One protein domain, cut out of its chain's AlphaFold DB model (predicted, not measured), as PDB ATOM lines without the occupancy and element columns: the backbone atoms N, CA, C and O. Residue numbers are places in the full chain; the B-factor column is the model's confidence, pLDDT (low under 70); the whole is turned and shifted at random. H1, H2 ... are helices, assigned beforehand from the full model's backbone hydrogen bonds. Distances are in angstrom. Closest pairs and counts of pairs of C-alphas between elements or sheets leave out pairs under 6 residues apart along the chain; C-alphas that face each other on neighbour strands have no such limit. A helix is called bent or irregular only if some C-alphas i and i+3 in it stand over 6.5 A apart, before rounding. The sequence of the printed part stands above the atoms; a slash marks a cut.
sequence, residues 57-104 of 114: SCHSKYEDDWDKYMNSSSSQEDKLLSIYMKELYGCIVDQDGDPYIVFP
ATOM      1  N   SER A  57      43.798  21.745 -39.680       97.19
ATOM      2  CA  SER A  57      42.468  21.751 -39.070       97.19
ATOM      3  C   SER A  57      41.390  22.174 -40.063       97.19
ATOM      4  O   SER A  57      40.283  21.635 -40.016       97.19
ATOM      5  N   CYS A  58      41.678  23.147 -40.926       96.94
ATOM      6  CA  CYS A  58      40.746  23.593 -41.952       96.94
ATOM      7  C   CYS A  58      40.586  22.545 -43.058       96.94
ATOM      8  O   CYS A  58      39.462  22.239 -43.438       96.94
ATOM      9  N   HIS A  59      41.675  21.932 -43.513       95.19
ATOM     10  CA  HIS A  59      41.657  20.848 -44.487       95.19
ATOM     11  C   HIS A  59      40.844  19.658 -43.971       95.19
ATOM     12  O   HIS A  59      39.892  19.250 -44.629       95.19
ATOM     13  N   SER A  60      41.117  19.184 -42.750       95.44
ATOM     14  CA  SER A  60      40.354  18.085 -42.141       95.44
ATOM     15  C   SER A  60      38.867  18.422 -41.961       95.44
ATOM     16  O   SER A  60      38.006  17.565 -42.136       95.44
ATOM     17  N   LYS A  61      38.528  19.685 -41.670       97.25
ATOM     18  CA  LYS A  61      37.127  20.128 -41.575       97.25
ATOM     19  C   LYS A  61      36.369  19.995 -42.906       97.25
ATOM     20  O   LYS A  61      35.155  19.796 -42.872       97.25
ATOM     21  N   TYR A  62      37.060  20.106 -44.040       95.94
ATOM     22  CA  TYR A  62      36.481  20.055 -45.388       95.94
ATOM     23  C   TYR A  62      36.965  18.850 -46.210       95.94
ATOM     24  O   TYR A  62      36.856  18.859 -47.437       95.94
ATOM     25  N   GLU A  63      37.455  17.803 -45.542       93.75
ATOM     26  CA  GLU A  63      37.958  16.566 -46.155       93.75
ATOM     27  C   GLU A  63      36.908  15.923 -47.078       93.75
ATOM     28  O   GLU A  63      37.212  15.567 -48.207       93.75
ATOM     29  N   ASP A  64      35.631  15.918 -46.683       95.00
ATOM     30  CA  ASP A  64      34.537  15.407 -47.525       95.00
ATOM     31  C   ASP A  64      34.396  16.147 -48.872       95.00
ATOM     32  O   ASP A  64      33.933  15.571 -49.859       95.00
ATOM     33  N   ASP A  65      34.700  17.448 -48.923       94.75
ATOM     34  CA  ASP A  65      34.633  18.233 -50.160       94.75
ATOM     35  C   ASP A  65      35.895  18.053 -51.006       94.75
ATOM     36  O   ASP A  65      35.796  17.993 -52.236       94.75
ATOM     37  N   TRP A  66      37.047  17.880 -50.352       93.31
ATOM     38  CA  TRP A  66      38.286  17.449 -50.993       93.31
ATOM     39  C   TRP A  66      38.116  16.082 -51.667       93.31
ATOM     40  O   TRP A  66      38.342  15.954 -52.868       93.31
ATOM     41  N   ASP A  67      37.585  15.094 -50.951       92.44
ATOM     42  CA  ASP A  67      37.335  13.749 -51.468       92.44
ATOM     43  C   ASP A  67      36.378  13.762 -52.662       92.44
ATOM     44  O   ASP A  67      36.577  13.043 -53.647       92.44
ATOM     45  N   LYS A  68      35.330  14.597 -52.615       93.81
ATOM     46  CA  LYS A  68      34.418  14.775 -53.756       93.81
ATOM     47  C   LYS A  68      35.145  15.335 -54.969       93.81
ATOM     48  O   LYS A  68      34.848  14.888 -56.073       93.81
ATOM     49  N   TYR A  69      36.039  16.305 -54.779       91.62
ATOM     50  CA  TYR A  69      36.867  16.864 -55.845       91.62
ATOM     51  C   TYR A  69      37.805  15.797 -56.431       91.62
ATOM     52  O   TYR A  69      37.743  15.549 -57.637       91.62
ATOM     53  N   MET A  70      38.563  15.095 -55.588       88.75
ATOM     54  CA  MET A  70      39.533  14.072 -56.000       88.75
ATOM     55  C   MET A  70      38.895  12.900 -56.749       88.75
ATOM     56  O   MET A  70      39.483  12.336 -57.671       88.75
ATOM     57  N   ASN A  71      37.654  12.558 -56.402       92.00
ATOM     58  CA  ASN A  71      36.893  11.497 -57.060       92.00
ATOM     59  C   ASN A  71      35.951  12.011 -58.166       92.00
ATOM     60  O   ASN A  71      35.095  11.263 -58.656       92.00
ATOM     61  N   SER A  72      36.053  13.285 -58.550       90.50
ATOM     62  CA  SER A  72      35.155  13.883 -59.533       90.50
ATOM     63  C   SER A  72      35.525  13.542 -60.976       90.50
ATOM     64  O   SER A  72      36.654  13.211 -61.326       90.50
ATOM     65  N   SER A  73      34.537  13.640 -61.863       91.38
ATOM     66  CA  SER A  73      34.790  13.705 -63.302       91.38
ATOM     67  C   SER A  73      35.286  15.099 -63.686       91.38
ATOM     68  O   SER A  73      34.754  16.075 -63.158       91.38
ATOM     69  N   SER A  74      36.113  15.217 -64.728       87.25
ATOM     70  CA  SER A  74      36.639  16.508 -65.217       87.25
ATOM     71  C   SER A  74      35.576  17.582 -65.506       87.25
ATOM     72  O   SER A  74      35.858  18.768 -65.452       87.25
ATOM     73  N   SER A  75      34.322  17.208 -65.794       90.00
ATOM     74  CA  SER A  75      33.226  18.174 -65.998       90.00
ATOM     75  C   SER A  75      32.706  18.838 -64.714       90.00
ATOM     76  O   SER A  75      31.940  19.798 -64.792       90.00
ATOM     77  N   GLN A  76      33.058  18.304 -63.543       88.38
ATOM     78  CA  GLN A  76      32.649  18.794 -62.222       88.38
ATOM     79  C   GLN A  76      33.834  19.252 -61.369       88.38
ATOM     80  O   GLN A  76      33.610  19.919 -60.361       88.38
ATOM     81  N   GLU A  77      35.048  18.918 -61.795       88.69
ATOM     82  CA  GLU A  77      36.308  19.195 -61.116       88.69
ATOM     83  C   GLU A  77      36.431  20.669 -60.707       88.69
ATOM     84  O   GLU A  77      36.433  20.960 -59.514       88.69
ATOM     85  N   ASP A  78      36.373  21.606 -61.661       87.81
ATOM     86  CA  ASP A  78      36.493  23.051 -61.392       87.81
ATOM     87  C   ASP A  78      35.483  23.559 -60.357       87.81
ATOM     88  O   ASP A  78      35.787  24.385 -59.494       87.81
ATOM     89  N   LYS A  79      34.247  23.060 -60.440       91.06
ATOM     90  CA  LYS A  79      33.169  23.460 -59.535       91.06
ATOM     91  C   LYS A  79      33.438  22.956 -58.120       91.06
ATOM     92  O   LYS A  79      33.216  23.699 -57.167       91.06
ATOM     93  N   LEU A  80      33.843  21.697 -57.982       92.69
ATOM     94  CA  LEU A  80      34.088  21.076 -56.683       92.69
ATOM     95  C   LEU A  80      35.359  21.635 -56.043       92.69
ATOM     96  O   LEU A  80      35.319  21.990 -54.868       92.69
ATOM     97  N   LEU A  81      36.412  21.847 -56.837       91.00
ATOM     98  CA  LEU A  81      37.618  22.537 -56.395       91.00
ATOM     99  C   LEU A  81      37.291  23.948 -55.905       91.00
ATOM    100  O   LEU A  81      37.717  24.336 -54.825       91.00
ATOM    101  N   SER A  82      36.480  24.709 -56.646       90.50
ATOM    102  CA  SER A  82      36.084  26.056 -56.226       90.50
ATOM    103  C   SER A  82      35.291  26.067 -54.916       90.50
ATOM    104  O   SER A  82      35.463  26.996 -54.130       90.50
ATOM    105  N   ILE A  83      34.427  25.076 -54.675       92.69
ATOM    106  CA  ILE A  83      33.692  24.954 -53.407       92.69
ATOM    107  C   ILE A  83      34.675  24.702 -52.266       92.69
ATOM    108  O   ILE A  83      34.694  25.466 -51.305       92.69
ATOM    109  N   TYR A  84      35.520  23.682 -52.412       93.94
ATOM    110  CA  TYR A  84      36.514  23.315 -51.409       93.94
ATOM    111  C   TYR A  84      37.465  24.481 -51.093       93.94
ATOM    112  O   TYR A  84      37.640  24.849 -49.933       93.94
ATOM    113  N   MET A  85      38.013  25.135 -52.119       92.38
ATOM    114  CA  MET A  85      38.946  26.248 -51.944       92.38
ATOM    115  C   MET A  85      38.289  27.456 -51.275       92.38
ATOM    116  O   MET A  85      38.896  28.080 -50.411       92.38
ATOM    117  N   LYS A  86      37.036  27.776 -51.612       92.62
ATOM    118  CA  LYS A  86      36.312  28.869 -50.955       92.62
ATOM    119  C   LYS A  86      36.149  28.622 -49.453       92.62
ATOM    120  O   LYS A  86      36.334  29.545 -48.660       92.62
ATOM    121  N   GLU A  87      35.802  27.398 -49.076       94.50
ATOM    122  CA  GLU A  87      35.644  26.997 -47.677       94.50
ATOM    123  C   GLU A  87      36.982  26.992 -46.926       94.50
ATOM    124  O   GLU A  87      37.075  27.517 -45.815       94.50
ATOM    125  N   LEU A  88      38.039  26.473 -47.555       94.44
ATOM    126  CA  LEU A  88      39.386  26.460 -46.992       94.44
ATOM    127  C   LEU A  88      39.916  27.879 -46.741       94.44
ATOM    128  O   LEU A  88      40.399  28.167 -45.648       94.44
ATOM    129  N   TYR A  89      39.770  28.783 -47.715       92.62
ATOM    130  CA  TYR A  89      40.220  30.177 -47.609       92.62
ATOM    131  C   TYR A  89      39.454  30.919 -46.512       92.62
ATOM    132  O   TYR A  89      40.051  31.614 -45.698       92.62
ATOM    133  N   GLY A  90      38.132  30.725 -46.447       94.19
ATOM    134  CA  GLY A  90      37.294  31.329 -45.412       94.19
ATOM    135  C   GLY A  90      37.526  30.770 -44.005       94.19
ATOM    136  O   GLY A  90      37.054  31.362 -43.039       94.19
ATOM    137  N   CYS A  91      38.220  29.638 -43.874       96.62
ATOM    138  CA  CYS A  91      38.546  29.034 -42.585       96.62
ATOM    139  C   CYS A  91      39.853  29.561 -41.986       96.62
ATOM    140  O   CYS A  91      39.980  29.587 -40.765       96.62
ATOM    141  N   ILE A  92      40.793  30.000 -42.826       96.31
ATOM    142  CA  ILE A  92      42.071  30.561 -42.388       96.31
ATOM    143  C   ILE A  92      41.872  32.053 -42.114       96.31
ATOM    144  O   ILE A  92      41.876  32.886 -43.024       96.31
ATOM    145  N   VAL A  93      41.671  32.380 -40.840       97.12
ATOM    146  CA  VAL A  93      41.236  33.710 -40.391       97.12
ATOM    147  C   VAL A  93      42.202  34.337 -39.393       97.12
ATOM    148  O   VAL A  93      43.016  33.652 -38.766       97.12
ATOM    149  N   ASP A  94      42.109  35.652 -39.241       96.31
ATOM    150  CA  ASP A  94      42.796  36.409 -38.203       96.31
ATOM    151  C   ASP A  94      42.095  36.306 -36.833       96.31
ATOM    152  O   ASP A  94      41.191  35.497 -36.608       96.31
ATOM    153  N   GLN A  95      42.555  37.108 -35.869       94.69
ATOM    154  CA  GLN A  95      42.013  37.110 -34.507       94.69
ATOM    155  C   GLN A  95      40.592  37.682 -34.417       94.69
ATOM    156  O   GLN A  95      39.879  37.369 -33.460       94.69
ATOM    157  N   ASP A  96      40.197  38.502 -35.388       96.12
ATOM    158  CA  ASP A  96      38.876  39.116 -35.483       96.12
ATOM    159  C   ASP A  96      37.896  38.232 -36.282       96.12
ATOM    160  O   ASP A  96      36.683  38.451 -36.251       96.12
ATOM    161  N   GLY A  97      38.405  37.163 -36.906       94.38
ATOM    162  CA  GLY A  97      37.642  36.211 -37.707       94.38
ATOM    163  C   GLY A  97      37.556  36.594 -39.182       94.38
ATOM    164  O   GLY A  97      36.773  35.985 -39.913       94.38
ATOM    165  N   ASP A  98      38.348  37.574 -39.620       95.50
ATOM    166  CA  ASP A  98      38.416  37.989 -41.013       95.50
ATOM    167  C   ASP A  98      39.391  37.081 -41.793       95.50
ATOM    168  O   ASP A  98      40.475  36.760 -41.294       95.50
ATOM    169  N   PRO A  99      39.041  36.621 -43.011       93.50
ATOM    170  CA  PRO A  99      39.929  35.772 -43.804       93.50
ATOM    171  C   PRO A  99      41.209  36.499 -44.217       93.50
ATOM    172  O   PRO A  99      41.146  37.592 -44.782       93.50
ATOM    173  N   TYR A 100      42.360  35.847 -44.039       91.12
ATOM    174  CA  TYR A 100      43.636  36.365 -44.552       91.12
ATOM    175  C   TYR A 100      43.689  36.357 -46.081       91.12
ATOM    176  O   TYR A 100      44.277  37.244 -46.698       91.12
ATOM    177  N   ILE A 101      43.072  35.349 -46.701       88.38
ATOM    178  CA  ILE A 101      43.107  35.149 -48.145       88.38
ATOM    179  C   ILE A 101      41.683  35.220 -48.687       88.38
ATOM    180  O   ILE A 101      40.808  34.441 -48.308       88.38
ATOM    181  N   VAL A 102      41.442  36.145 -49.617       84.50
ATOM    182  CA  VAL A 102      40.146  36.260 -50.291       84.50
ATOM    183  C   VAL A 102      40.134  35.344 -51.507       84.50
ATOM    184  O   VAL A 102      40.975  35.467 -52.397       84.50
ATOM    185  N   PHE A 103      39.162  34.432 -51.557       78.50
ATOM    186  CA  PHE A 103      38.974  33.566 -52.713       78.50
ATOM    187  C   PHE A 103      38.610  34.416 -53.946       78.50
ATOM    188  O   PHE A 103      37.604  35.131 -53.904       78.50
ATOM    189  N   PRO A 104      39.403  34.384 -55.032       70.12
ATOM    190  CA  PRO A 104      39.123  35.196 -56.205       70.12
ATOM    191  C   PRO A 104      37.866  34.687 -56.921       70.12
ATOM    192  O   PRO A 104      37.711  33.489 -57.149       70.12
TER     193      PRO A 104
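What this domain is: This is residues 57 to 104 of the 114 residues of an uncharacterized protein of Osedax symbiont Rs1 (UniProt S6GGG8). The domain is a flat helical hairpin: the short helix H1 leads into H2, the chain turns, and the long helix H3 runs back beside H2. After H3 a tail with no named element, residues 92 to 104, loops away near Asp 96 and folds back on the side of H3 that is away from H2. The printed part has 48 residues with three named helices, H1, H2 and H3 in that order along the chain, and no named strand; the class is all helix. The whole is only just loose, close to compact, with a radius of gyration of the C-alphas of 11.7 A, and the C-alphas span 38 by 22 by 7 A.

How they stand to each other: H1, residues 57 to 61, and H2, residues 63 to 70, meet only through their link, the single residue Tyr 62. H2 and H3, residues 74 to 91, form a helical hairpin. They touch, with 13 pairs of C-alphas within 8 A, and H3 does so with residues 76 to 84 alone. The closest C-alphas of the two are those of Tyr 69 and Leu 80, 5.1 A apart. Their lines stand at a shallow tilt of 29 degrees, and they run opposite ways. H1 and H3 only just touch, with 3 pairs of C-alphas within 8 A, and H3 does so with residues 88 to 91 alone; the closest C-alphas are those of Cys 58 and Cys 91, 5.9 A apart. In H1 and H2 every O i to N i+4 pair is within hydrogen-bond range, and in H3 12 of 14 are.

Where its parts are: H1 begins at C-alpha 57, at (42.468, 21.751, -39.070), and has 5 residues, with 6.1 A from first to last C-alpha. H2 has 8 residues and measures 10.3 A from C-alpha 63 to C-alpha 70. H3 begins at C-alpha 74, at (36.639, 16.508, -65.217), and ends at C-alpha 91, at (38.546, 29.034, -42.585); its 18 residues measure 25.9 A from first to last C-alpha. H3 is irregular: C-alphas 75 and 78 are 7.5 A apart, and its line is a rough one.

The domain as a whole: The two C-alphas farthest apart are those of Ser 73 and Asp 96, at 37.9 A, while those of Ser 57 and Pro 104, the first and last printed residues, are 22.0 A apart. The printed part has no cut. The links H1 to H2 and H2 to H3 are both tight, with 1 and 3 residues between the helices. The C-alphas of residues 92 to 104 lie 9 to 20 A from the mean of all C-alphas. The mean pLDDT of the printed part of this model is 92.1, and no printed residue is under 70.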